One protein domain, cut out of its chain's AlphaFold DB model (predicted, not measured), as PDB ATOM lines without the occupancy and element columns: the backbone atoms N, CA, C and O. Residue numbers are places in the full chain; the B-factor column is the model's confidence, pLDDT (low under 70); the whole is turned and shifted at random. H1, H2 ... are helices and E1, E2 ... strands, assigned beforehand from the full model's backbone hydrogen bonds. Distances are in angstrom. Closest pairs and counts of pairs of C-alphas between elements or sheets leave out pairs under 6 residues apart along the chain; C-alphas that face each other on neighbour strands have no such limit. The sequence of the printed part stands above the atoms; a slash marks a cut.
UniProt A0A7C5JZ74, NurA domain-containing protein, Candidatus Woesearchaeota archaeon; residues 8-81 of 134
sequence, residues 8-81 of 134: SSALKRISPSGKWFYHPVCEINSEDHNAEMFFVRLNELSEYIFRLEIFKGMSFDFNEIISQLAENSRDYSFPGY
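AT A GLANCE: This is residues 8 to 81 of the 134 residues of the protein "NurA domain-containing protein" of Candidatus Woesearchaeota archaeon (UniProt A0A7C5JZ74). A small sheet, made of the long hairpin E3 and E4 with the short strand E1 beside E3, is covered on one face by the helix H2, which runs slantwise over E3. The short helix H1 only grazes the sheet, E2 meets E3 only at a point near the turn between those two strands, and residues 72 to 81 after H2 form a loop that folds back. The printed part has 74 residues with two named helices and four named strands, in the order H1 E1 E2 E3 E4 H2; the sheet runs E1 E3 E4 and is antiparallel, and the class is mixed, helices and strands. It is compact, with a radius of gyration of the C-alphas of 12.9 A, and the C-alphas span 38 by 26 by 18 A.

IN THESE COORDINATES: H1 is residues 8 to 14, with C-alpha 8 at (164.361, 211.411, 239.003), and is 10.3 A long. E1 is residues 20 to 22, 7.0 A, and E2 is residues 27 to 29, 6.2 A. E3, the longest strand, is residues 34 to 41, 22.6 A from C-alpha 34 at (171.499, 193.367, 229.929). E4 is residues 50 to 55, 16.3 A. H2 is residues 62 to 71, 14.3 A, ending with C-alpha 71 at (156.961, 212.280, 218.840).

HOW THE PARTS SIT: In the sheet E3 is the inner strand, and E1 and E4 are the edge strands. E3 and E4 are an antiparallel hairpin at 150 degrees between their directions, with N 36 and O 54 at 2.8 A and N 50 and O 40 at 2.9 A, within hydrogen-bond range. E1 and E3 are antiparallel at 145 degrees, with N 22 and O 39 at 2.8 A, within hydrogen-bond range. E2 and E3 meet only at a point, where the C-alphas of Asn 29 and Asn 34 face each other at 4.8 A. H2 is on the sheet at a height of 9.3 A and lies over E3, at 44 degrees to it on the local plane. H1 only grazes the sheet, with its residues 8 to 12; its closest C-alphas with E4 are those of Ser 8 and Phe 50, 7.4 A apart. H1 and H2 are apart, as are E2 and H2. Every O i to N i+4 pair of H2 is within hydrogen-bond range; in H1 1 of 3 is, beside 3 of 4 O i to N i+3 pairs.

THE WHOLE: The two C-alphas farthest apart are those of Glu 31 and Tyr 76, 39.0 A. The printed part has no cut and no long link. Its mean pLDDT is 90.5, and no printed residue is under 70.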
ATOM      1  N   SER A   8     165.279 210.580 239.788       76.94
ATOM      2  CA  SER A   8     164.361 211.411 239.003       76.94
ATOM      3  C   SER A   8     164.049 212.739 239.702       76.94
ATOM      4  O   SER A   8     164.047 213.793 239.068       76.94
ATOM      5  N   SER A   9     163.855 212.726 241.027       80.38
ATOM      6  CA  SER A   9     163.636 213.952 241.806       80.38
ATOM      7  C   SER A   9     164.878 214.840 241.878       80.38
ATOM      8  O   SER A   9     164.750 216.065 241.901       80.38
ATOM      9  N   ALA A  10     166.075 214.247 241.926       85.00
ATOM     10  CA  ALA A  10     167.325 214.999 241.864       85.00
ATOM     11  C   ALA A  10     167.517 215.633 240.477       85.00
ATOM     12  O   ALA A  10     167.769 216.834 240.388       85.00
ATOM     13  N   LEU A  11     167.302 214.859 239.409       85.69
ATOM     14  CA  LEU A  11     167.419 215.315 238.024       85.69
ATOM     15  C   LEU A  11     166.473 216.476 237.722       85.69
ATOM     16  O   LEU A  11     166.915 217.456 237.134       85.69
ATOM     17  N   LYS A  12     165.229 216.446 238.215       84.81
ATOM     18  CA  LYS A  12     164.258 217.541 238.026       84.81
ATOM     19  C   LYS A  12     164.774 218.911 238.497       84.81
ATOM     20  O   LYS A  12     164.314 219.931 238.001       84.81
ATOM     21  N   ARG A  13     165.718 218.954 239.447       84.69
ATOM     22  CA  ARG A  13     166.294 220.206 239.977       84.69
ATOM     23  C   ARG A  13     167.449 220.758 239.146       84.69
ATOM     24  O   ARG A  13     167.696 221.956 239.205       84.69
ATOM     25  N   ILE A  14     168.173 219.892 238.442       87.50
ATOM     26  CA  ILE A  14     169.415 220.244 237.735       87.50
ATOM     27  C   ILE A  14     169.283 220.153 236.214       87.50
ATOM     28  O   ILE A  14     170.158 220.620 235.492       87.50
ATOM     29  N   SER A  15     168.213 219.529 235.722       87.38
ATOM     30  CA  SER A  15     168.010 219.283 234.301       87.38
ATOM     31  C   SER A  15     167.732 220.567 233.517       87.38
ATOM     32  O   SER A  15     167.036 221.446 234.036       87.38
ATOM     33  N   PRO A  16     168.161 220.642 232.245       89.00
ATOM     34  CA  PRO A  16     167.780 221.735 231.363       89.00
ATOM     35  C   PRO A  16     166.267 221.736 231.074       89.00
ATOM     36  O   PRO A  16     165.552 220.748 231.293       89.00
ATOM     37  N   SER A  17     165.777 222.868 230.566       87.69
ATOM     38  CA  SER A  17     164.440 222.964 229.978       87.69
ATOM     39  C   SER A  17     164.373 222.226 228.633       87.69
ATOM     40  O   SER A  17     165.394 221.940 228.010       87.69
ATOM     41  N   GLY A  18     163.156 221.917 228.178       91.12
ATOM     42  CA  GLY A  18     162.926 221.255 226.890       91.12
ATOM     43  C   GLY A  18     163.062 219.731 226.932       91.12
ATOM     44  O   GLY A  18     162.998 219.113 227.997       91.12
ATOM     45  N   LYS A  19     163.200 219.126 225.746       93.88
ATOM     46  CA  LYS A  19     163.391 217.680 225.569       93.88
ATOM     47  C   LYS A  19     164.869 217.329 225.705       93.88
ATOM     48  O   LYS A  19     165.710 217.988 225.101       93.88
ATOM     49  N   TRP A  20     165.181 216.283 226.455       94.56
ATOM     50  CA  TRP A  20     166.557 215.819 226.624       94.56
ATOM     51  C   TRP A  20     166.593 214.359 227.058       94.56
ATOM     52  O   TRP A  20     165.608 213.813 227.560       94.56
ATOM     53  N   PHE A  21     167.754 213.736 226.898       94.69
ATOM     54  CA  PHE A  21     168.064 212.467 227.534       94.69
ATOM     55  C   PHE A  21     169.480 212.493 228.107       94.69
ATOM     56  O   PHE A  21     170.320 213.279 227.675       94.69
ATOM     57  N   TYR A  22     169.727 211.654 229.107       93.81
ATOM     58  CA  TYR A  22     171.027 211.483 229.736       93.81
ATOM     59  C   TYR A  22     171.427 210.012 229.715       93.81
ATOM     60  O   TYR A  22     170.681 209.151 230.188       93.81
ATOM     61  N   HIS A  23     172.610 209.762 229.168       91.38
ATOM     62  CA  HIS A  23     173.303 208.482 229.154       91.38
ATOM     63  C   HIS A  23     174.817 208.758 229.095       91.38
ATOM     64  O   HIS A  23     175.211 209.814 228.585       91.38
ATOM     65  N   PRO A  24     175.666 207.832 229.565       91.06
ATOM     66  CA  PRO A  24     175.321 206.598 230.279       91.06
ATOM     67  C   PRO A  24     174.914 206.865 231.741       91.06
ATOM     68  O   PRO A  24     175.342 207.849 232.338       91.06
ATOM     69  N   VAL A  25     174.091 205.986 232.325       91.06
ATOM     70  CA  VAL A  25     173.656 206.091 233.735       91.06
ATOM     71  C   VAL A  25     174.406 205.112 234.635       91.06
ATOM     72  O   VAL A  25     174.994 205.506 235.640       91.06
ATOM     73  N   CYS A  26     174.366 203.829 234.292       89.62
ATOM     74  CA  CYS A  26     175.052 202.762 235.005       89.62
ATOM     75  C   CYS A  26     175.314 201.589 234.062       89.62
ATOM     76  O   CYS A  26     174.721 201.487 232.988       89.62
ATOM     77  N   GLU A  27     176.207 200.698 234.476       88.81
ATOM     78  CA  GLU A  27     176.484 199.468 233.752       88.81
ATOM     79  C   GLU A  27     175.524 198.362 234.209       88.81
ATOM     80  O   GLU A  27     175.537 197.958 235.371       88.81
ATOM     81  N   ILE A  28     174.684 197.870 233.294       89.50
ATOM     82  CA  ILE A  28     173.786 196.732 233.529       89.50
ATOM     83  C   ILE A  28     174.239 195.580 232.631       89.50
ATOM     84  O   ILE A  28     174.045 195.640 231.419       89.50
ATOM     85  N   ASN A  29     174.895 194.580 233.220       90.44
ATOM     86  CA  ASN A  29     175.530 193.451 232.524       90.44
ATOM     87  C   ASN A  29     175.290 192.127 233.277       90.44
ATOM     88  O   ASN A  29     176.224 191.381 233.556       90.44
ATOM     89  N   SER A  30     174.043 191.851 233.663       90.12
ATOM     90  CA  SER A  30     173.676 190.558 234.263       90.12
ATOM     91  C   SER A  30     173.147 189.591 233.204       90.12
ATOM     92  O   SER A  30     172.631 190.033 232.178       90.12
ATOM     93  N   GLU A  31     173.259 188.282 233.449       86.62
ATOM     94  CA  GLU A  31     172.785 187.249 232.512       86.62
ATOM     95  C   GLU A  31     171.287 187.400 232.188       86.62
ATOM     96  O   GLU A  31     170.907 187.332 231.021       86.62
ATOM     97  N   ASP A  32     170.462 187.711 233.193       88.75
ATOM     98  CA  ASP A  32     169.008 187.880 233.042       88.75
ATOM     99  C   ASP A  32     168.584 189.302 232.633       88.75
ATOM    100  O   ASP A  32     167.448 189.528 232.215       88.75
ATOM    101  N   HIS A  33     169.475 190.289 232.769       89.81
ATOM    102  CA  HIS A  33     169.179 191.684 232.459       89.81
ATOM    103  C   HIS A  33     170.428 192.407 231.944       89.81
ATOM    104  O   HIS A  33     171.362 192.704 232.696       89.81
ATOM    105  N   ASN A  34     170.411 192.715 230.646       92.62
ATOM    106  CA  ASN A  34     171.499 193.367 229.929       92.62
ATOM    107  C   ASN A  34     170.972 194.581 229.143       92.62
ATOM    108  O   ASN A  34     170.361 194.418 228.085       92.62
ATOM    109  N   ALA A  35     171.169 195.798 229.660       93.94
ATOM    110  CA  ALA A  35     170.544 197.006 229.108       93.94
ATOM    111  C   ALA A  35     171.401 198.278 229.237       93.94
ATOM    112  O   ALA A  35     172.157 198.460 230.190       93.94
ATOM    113  N   GLU A  36     171.262 199.188 228.277       92.81
ATOM    114  CA  GLU A  36     171.654 200.590 228.410       92.81
ATOM    115  C   GLU A  36     170.530 201.361 229.107       92.81
ATOM    116  O   GLU A  36     169.385 201.360 228.643       92.81
ATOM    117  N   MET A  37     170.850 202.032 230.216       94.12
ATOM    118  CA  MET A  37     169.896 202.857 230.958       94.12
ATOM    119  C   MET A  37     170.041 204.335 230.595       94.12
ATOM    120  O   MET A  37     171.140 204.893 230.593       94.12
ATOM    121  N   PHE A  38     168.895 204.973 230.384       94.62
ATOM    122  CA  PHE A  38     168.735 206.380 230.059       94.62
ATOM    123  C   PHE A  38     167.756 207.035 231.036       94.62
ATOM    124  O   PHE A  38     166.765 206.429 231.456       94.62
ATOM    125  N   PHE A  39     167.975 208.316 231.327       95.38
ATOM    126  CA  PHE A  39     166.912 209.193 231.821       95.38
ATOM    127  C   PHE A  39     166.438 210.095 230.699       95.38
ATOM    128  O   PHE A  39     167.260 210.739 230.054       95.38
ATOM    129  N   VAL A  40     165.128 210.152 230.470       95.31
ATOM    130  CA  VAL A  40     164.540 210.880 229.342       95.31
ATOM    131  C   VAL A  40     163.464 211.858 229.803       95.31
ATOM    132  O   VAL A  40     162.627 211.548 230.655       95.31
ATOM    133  N   ARG A  41     163.455 213.037 229.183       95.50
ATOM    134  CA  ARG A  41     162.341 213.983 229.168       95.50
ATOM    135  C   ARG A  41     161.892 214.142 227.721       95.50
ATOM    136  O   ARG A  41     162.514 214.848 226.932       95.50
ATOM    137  N   LEU A  42     160.809 213.451 227.378       95.69
ATOM    138  CA  LEU A  42     160.331 213.313 225.997       95.69
ATOM    139  C   LEU A  42     159.458 214.488 225.527       95.69
ATOM    140  O   LEU A  42     159.224 214.659 224.332       95.69
ATOM    141  N   ASN A  43     158.993 215.323 226.457       95.19
ATOM    142  CA  ASN A  43     158.158 216.484 226.170       95.19
ATOM    143  C   ASN A  43     158.535 217.653 227.092       95.19
ATOM    144  O   ASN A  43     158.788 217.470 228.284       95.19
ATOM    145  N   GLU A  44     158.560 218.861 226.538       92.88
ATOM    146  CA  GLU A  44     158.883 220.090 227.266       92.88
ATOM    147  C   GLU A  44     157.850 220.437 228.344       92.88
ATOM    148  O   GLU A  44     158.222 220.943 229.400       92.88
ATOM    149  N   LEU A  45     156.581 220.087 228.133       92.06
ATOM    150  CA  LEU A  45     155.499 220.272 229.101       92.06
ATOM    151  C   LEU A  45     155.457 219.158 230.154       92.06
ATOM    152  O   LEU A  45     154.680 219.240 231.100       92.06
ATOM    153  N   SER A  46     156.274 218.108 230.007       90.69
ATOM    154  CA  SER A  46     156.299 217.019 230.978       90.69
ATOM    155  C   SER A  46     156.931 217.467 232.290       90.69
ATOM    156  O   SER A  46     158.036 218.013 232.314       90.69
ATOM    157  N   GLU A  47     156.254 217.162 233.393       87.44
ATOM    158  CA  GLU A  47     156.797 217.304 234.744       87.44
ATOM    159  C   GLU A  47     157.610 216.086 235.204       87.44
ATOM    160  O   GLU A  47     158.191 216.109 236.301       87.44
ATOM    161  N   TYR A  48     157.622 215.036 234.382       88.75
ATOM    162  CA  TYR A  48     158.170 213.727 234.690       88.75
ATOM    163  C   TYR A  48     159.458 213.471 233.909       88.75
ATOM    164  O   TYR A  48     159.636 213.902 232.770       88.75
ATOM    165  N   ILE A  49     160.363 212.740 234.555       92.62
ATOM    166  CA  ILE A  49     161.584 212.212 233.953       92.62
ATOM    167  C   ILE A  49     161.473 210.701 234.058       92.62
ATOM    168  O   ILE A  49     161.361 210.161 235.165       92.62
ATOM    169  N   PHE A  50     161.491 210.033 232.913       93.06
ATOM    170  CA  PHE A  50     161.317 208.591 232.836       93.06
ATOM    171  C   PHE A  50     162.665 207.890 232.767       93.06
ATOM    172  O   PHE A  50     163.624 208.404 232.190       93.06
ATOM    173  N   ARG A  51     162.717 206.698 233.357       94.31
ATOM    174  CA  ARG A  51     163.793 205.744 233.119       94.31
ATOM    175  C   ARG A  51     163.442 204.949 231.869       94.31
ATOM    176  O   ARG A  51     162.366 204.360 231.810       94.31
ATOM    177  N   LEU A  52     164.346 204.938 230.902       94.25
ATOM    178  CA  LEU A  52     164.253 204.132 229.692       94.25
ATOM    179  C   LEU A  52     165.416 203.144 229.695       94.25
ATOM    180  O   LEU A  52     166.557 203.538 229.923       94.25
ATOM    181  N   GLU A  53     165.127 201.874 229.456       93.56
ATOM    182  CA  GLU A  53     166.133 200.818 229.355       93.56
ATOM    183  C   GLU A  53     166.015 200.187 227.968       93.56
ATOM    184  O   GLU A  53     164.918 199.831 227.533       93.56
ATOM    185  N   ILE A  54     167.136 200.104 227.252       92.06
ATOM    186  CA  ILE A  54     167.215 199.514 225.913       92.06
ATOM    187  C   ILE A  54     168.189 198.344 225.977       92.06
ATOM    188  O   ILE A  54     169.298 198.492 226.480       92.06
ATOM    189  N   PHE A  55     167.791 197.180 225.470       91.56
ATOM    190  CA  PHE A  55     168.626 195.980 225.494       91.56
ATOM    191  C   PHE A  55     169.974 196.201 224.782       91.56
ATOM    192  O   PHE A  55     170.023 196.769 223.686       91.56
ATOM    193  N   LYS A  56     171.077 195.746 225.392       88.12
ATOM    194  CA  LYS A  56     172.422 195.900 224.806       88.12
ATOM    195  C   LYS A  56     172.614 195.008 223.581       88.12
ATOM    196  O   LYS A  56     172.088 193.906 223.501       88.12
ATOM    197  N   GLY A  57     173.429 195.465 222.630       80.69
ATOM    198  CA  GLY A  57     173.720 194.722 221.391       80.69
ATOM    199  C   GLY A  57     172.749 195.008 220.243       80.69
ATOM    200  O   GLY A  57     172.855 194.419 219.170       80.69
ATOM    201  N   MET A  58     171.827 195.944 220.449       78.12
ATOM    202  CA  MET A  58     170.989 196.527 219.412       78.12
ATOM    203  C   MET A  58     171.813 197.503 218.550       78.12
ATOM    204  O   MET A  58     172.427 198.423 219.076       78.12
ATOM    205  N   SER A  59     171.831 197.325 217.224       79.69
ATOM    206  CA  SER A  59     172.609 198.157 216.283       79.69
ATOM    207  C   SER A  59     171.902 199.457 215.866       79.69
ATOM    208  O   SER A  59     172.122 199.950 214.761       79.69
ATOM    209  N   PHE A  60     170.989 199.964 216.691       81.38
ATOM    210  CA  PHE A  60     170.154 201.120 216.363       81.38
ATOM    211  C   PHE A  60     170.770 202.414 216.900       81.38
ATOM    212  O   PHE A  60     171.471 202.400 217.912       81.38
ATOM    213  N   ASP A  61     170.469 203.541 216.253       90.06
ATOM    214  CA  ASP A  61     170.802 204.858 216.796       90.06
ATOM    215  C   ASP A  61     169.828 205.210 217.930       90.06
ATOM    216  O   ASP A  61     168.618 205.353 217.726       90.06
ATOM    217  N   PHE A  62     170.354 205.370 219.145       90.31
ATOM    218  CA  PHE A  62     169.554 205.753 220.307       90.31
ATOM    219  C   PHE A  62     168.848 207.099 220.114       90.31
ATOM    220  O   PHE A  62     167.736 207.269 220.613       90.31
ATOM    221  N   ASN A  63     169.446 208.039 219.372       91.62
ATOM    222  CA  ASN A  63     168.819 209.332 219.100       91.62
ATOM    223  C   ASN A  63     167.534 209.167 218.294       91.62
ATOM    224  O   ASN A  63     166.535 209.811 218.606       91.62
ATOM    225  N   GLU A  64     167.547 208.285 217.294       93.06
ATOM    226  CA  GLU A  64     166.381 207.999 216.461       93.06
ATOM    227  C   GLU A  64     165.264 207.363 217.295       93.06
ATOM    228  O   GLU A  64     164.125 207.830 217.270       93.06
ATOM    229  N   ILE A  65     165.585 206.354 218.112       92.94
ATOM    230  CA  ILE A  65     164.598 205.704 218.989       92.94
ATOM    231  C   ILE A  65     163.964 206.731 219.932       92.94
ATOM    232  O   ILE A  65     162.739 206.827 220.034       92.94
ATOM    233  N   ILE A  66     164.792 207.523 220.615       94.56
ATOM    234  CA  ILE A  66     164.321 208.507 221.590       94.56
ATOM    235  C   ILE A  66     163.529 209.625 220.896       94.56
ATOM    236  O   ILE A  66     162.524 210.076 221.449       94.56
ATOM    237  N   SER A  67     163.900 210.044 219.678       94.12
ATOM    238  CA  SER A  67     163.127 211.042 218.930       94.12
ATOM    239  C   SER A  67     161.753 210.509 218.531       94.12
ATOM    240  O   SER A  67     160.758 211.212 218.692       94.12
ATOM    241  N   GLN A  68     161.672 209.259 218.066       94.56
ATOM    242  CA  GLN A  68     160.395 208.619 217.735       94.56
ATOM    243  C   GLN A  68     159.509 208.468 218.980       94.56
ATOM    244  O   GLN A  68     158.308 208.754 218.933       94.56
ATOM    245  N   LEU A  69     160.087 208.096 220.128       95.25
ATOM    246  CA  LEU A  69     159.369 208.068 221.408       95.25
ATOM    247  C   LEU A  69     158.869 209.460 221.806       95.25
ATOM    248  O   LEU A  69     157.734 209.595 222.268       95.25
ATOM    249  N   ALA A  70     159.679 210.499 221.599       95.44
ATOM    250  CA  ALA A  70     159.297 211.877 221.877       95.44
ATOM    251  C   ALA A  70     158.129 212.352 221.003       95.44
ATOM    252  O   ALA A  70     157.229 213.021 221.513       95.44
ATOM    253  N   GLU A  71     158.092 211.972 219.724       95.38
ATOM    254  CA  GLU A  71     156.961 212.280 218.840       95.38
ATOM    255  C   GLU A  71     155.674 211.566 219.265       95.38
ATOM    256  O   GLU A  71     154.602 212.170 219.253       95.38
ATOM    257  N   ASN A  72     155.782 210.335 219.765       94.94
ATOM    258  CA  ASN A  72     154.647 209.601 220.329       94.94
ATOM    259  C   ASN A  72     154.233 210.083 221.733       94.94
ATOM    260  O   ASN A  72     153.231 209.613 222.263       94.94
ATOM    261  N   SER A  73     154.967 211.023 222.339       95.50
ATOM    262  CA  SER A  73     154.745 211.533 223.705       95.50
ATOM    263  C   SER A  73     154.177 212.961 223.736       95.50
ATOM    264  O   SER A  73     154.409 213.732 224.678       95.50
ATOM    265  N   ARG A  74     153.473 213.348 222.669       92.69
ATOM    266  CA  ARG A  74     152.912 214.696 222.459       92.69
ATOM    267  C   ARG A  74     151.470 214.855 222.942       92.69
ATOM    268  O   ARG A  74     150.938 215.958 222.847       92.69
ATOM    269  N   ASP A  75     150.851 213.787 223.443       90.19
ATOM    270  CA  ASP A  75     149.480 213.826 223.945       90.19
ATOM    271  C   ASP A  75     149.354 214.813 225.119       90.19
ATOM    272  O   ASP A  75     150.124 214.768 226.080       90.19
ATOM    273  N   TYR A  76     148.385 215.723 225.027       86.00
ATOM    274  CA  TYR A  76     148.165 216.763 226.031       86.00
ATOM    275  C   TYR A  76     147.579 216.215 227.341       86.00
ATOM    276  O   TYR A  76     147.773 216.813 228.396       86.00
ATOM    277  N   SER A  77     146.879 215.078 227.298       86.75
ATOM    278  CA  SER A  77     146.334 214.421 228.491       86.75
ATOM    279  C   SER A  77     147.427 213.867 229.403       86.75
ATOM    280  O   SER A  77     147.224 213.790 230.613       86.75
ATOM    281  N   PHE A  78     148.593 213.522 228.845       89.31
ATOM    282  CA  PHE A  78     149.752 213.089 229.620       89.31
ATOM    283  C   PHE A  78     151.077 213.403 228.889       89.31
ATOM    284  O   PHE A  78     151.684 212.528 228.259       89.31
ATOM    285  N   PRO A  79     151.566 214.656 228.961       90.75
ATOM    286  CA  PRO A  79     152.759 215.070 228.234       90.75
ATOM    287  C   PRO A  79     154.009 214.301 228.675       90.75
ATOM    288  O   PRO A  79     154.356 214.254 229.857       90.75
ATOM    289  N   GLY A  80     154.747 213.761 227.704       92.19
ATOM    290  CA  GLY A  80     156.019 213.072 227.944       92.19
ATOM    291  C   GLY A  80     155.912 211.562 228.129       92.19
ATOM    292  O   GLY A  80     156.951 210.934 228.323       92.19
ATOM    293  N   TYR A  81     154.715 210.985 228.020       93.88
ATOM    294  CA  TYR A  81     154.521 209.536 228.022       93.88
ATOM    295  C   TYR A  81     153.992 209.054 226.664       93.88
ATOM    296  O   TYR A  81     153.047 209.653 226.143       93.88
TER     297      TYR A  81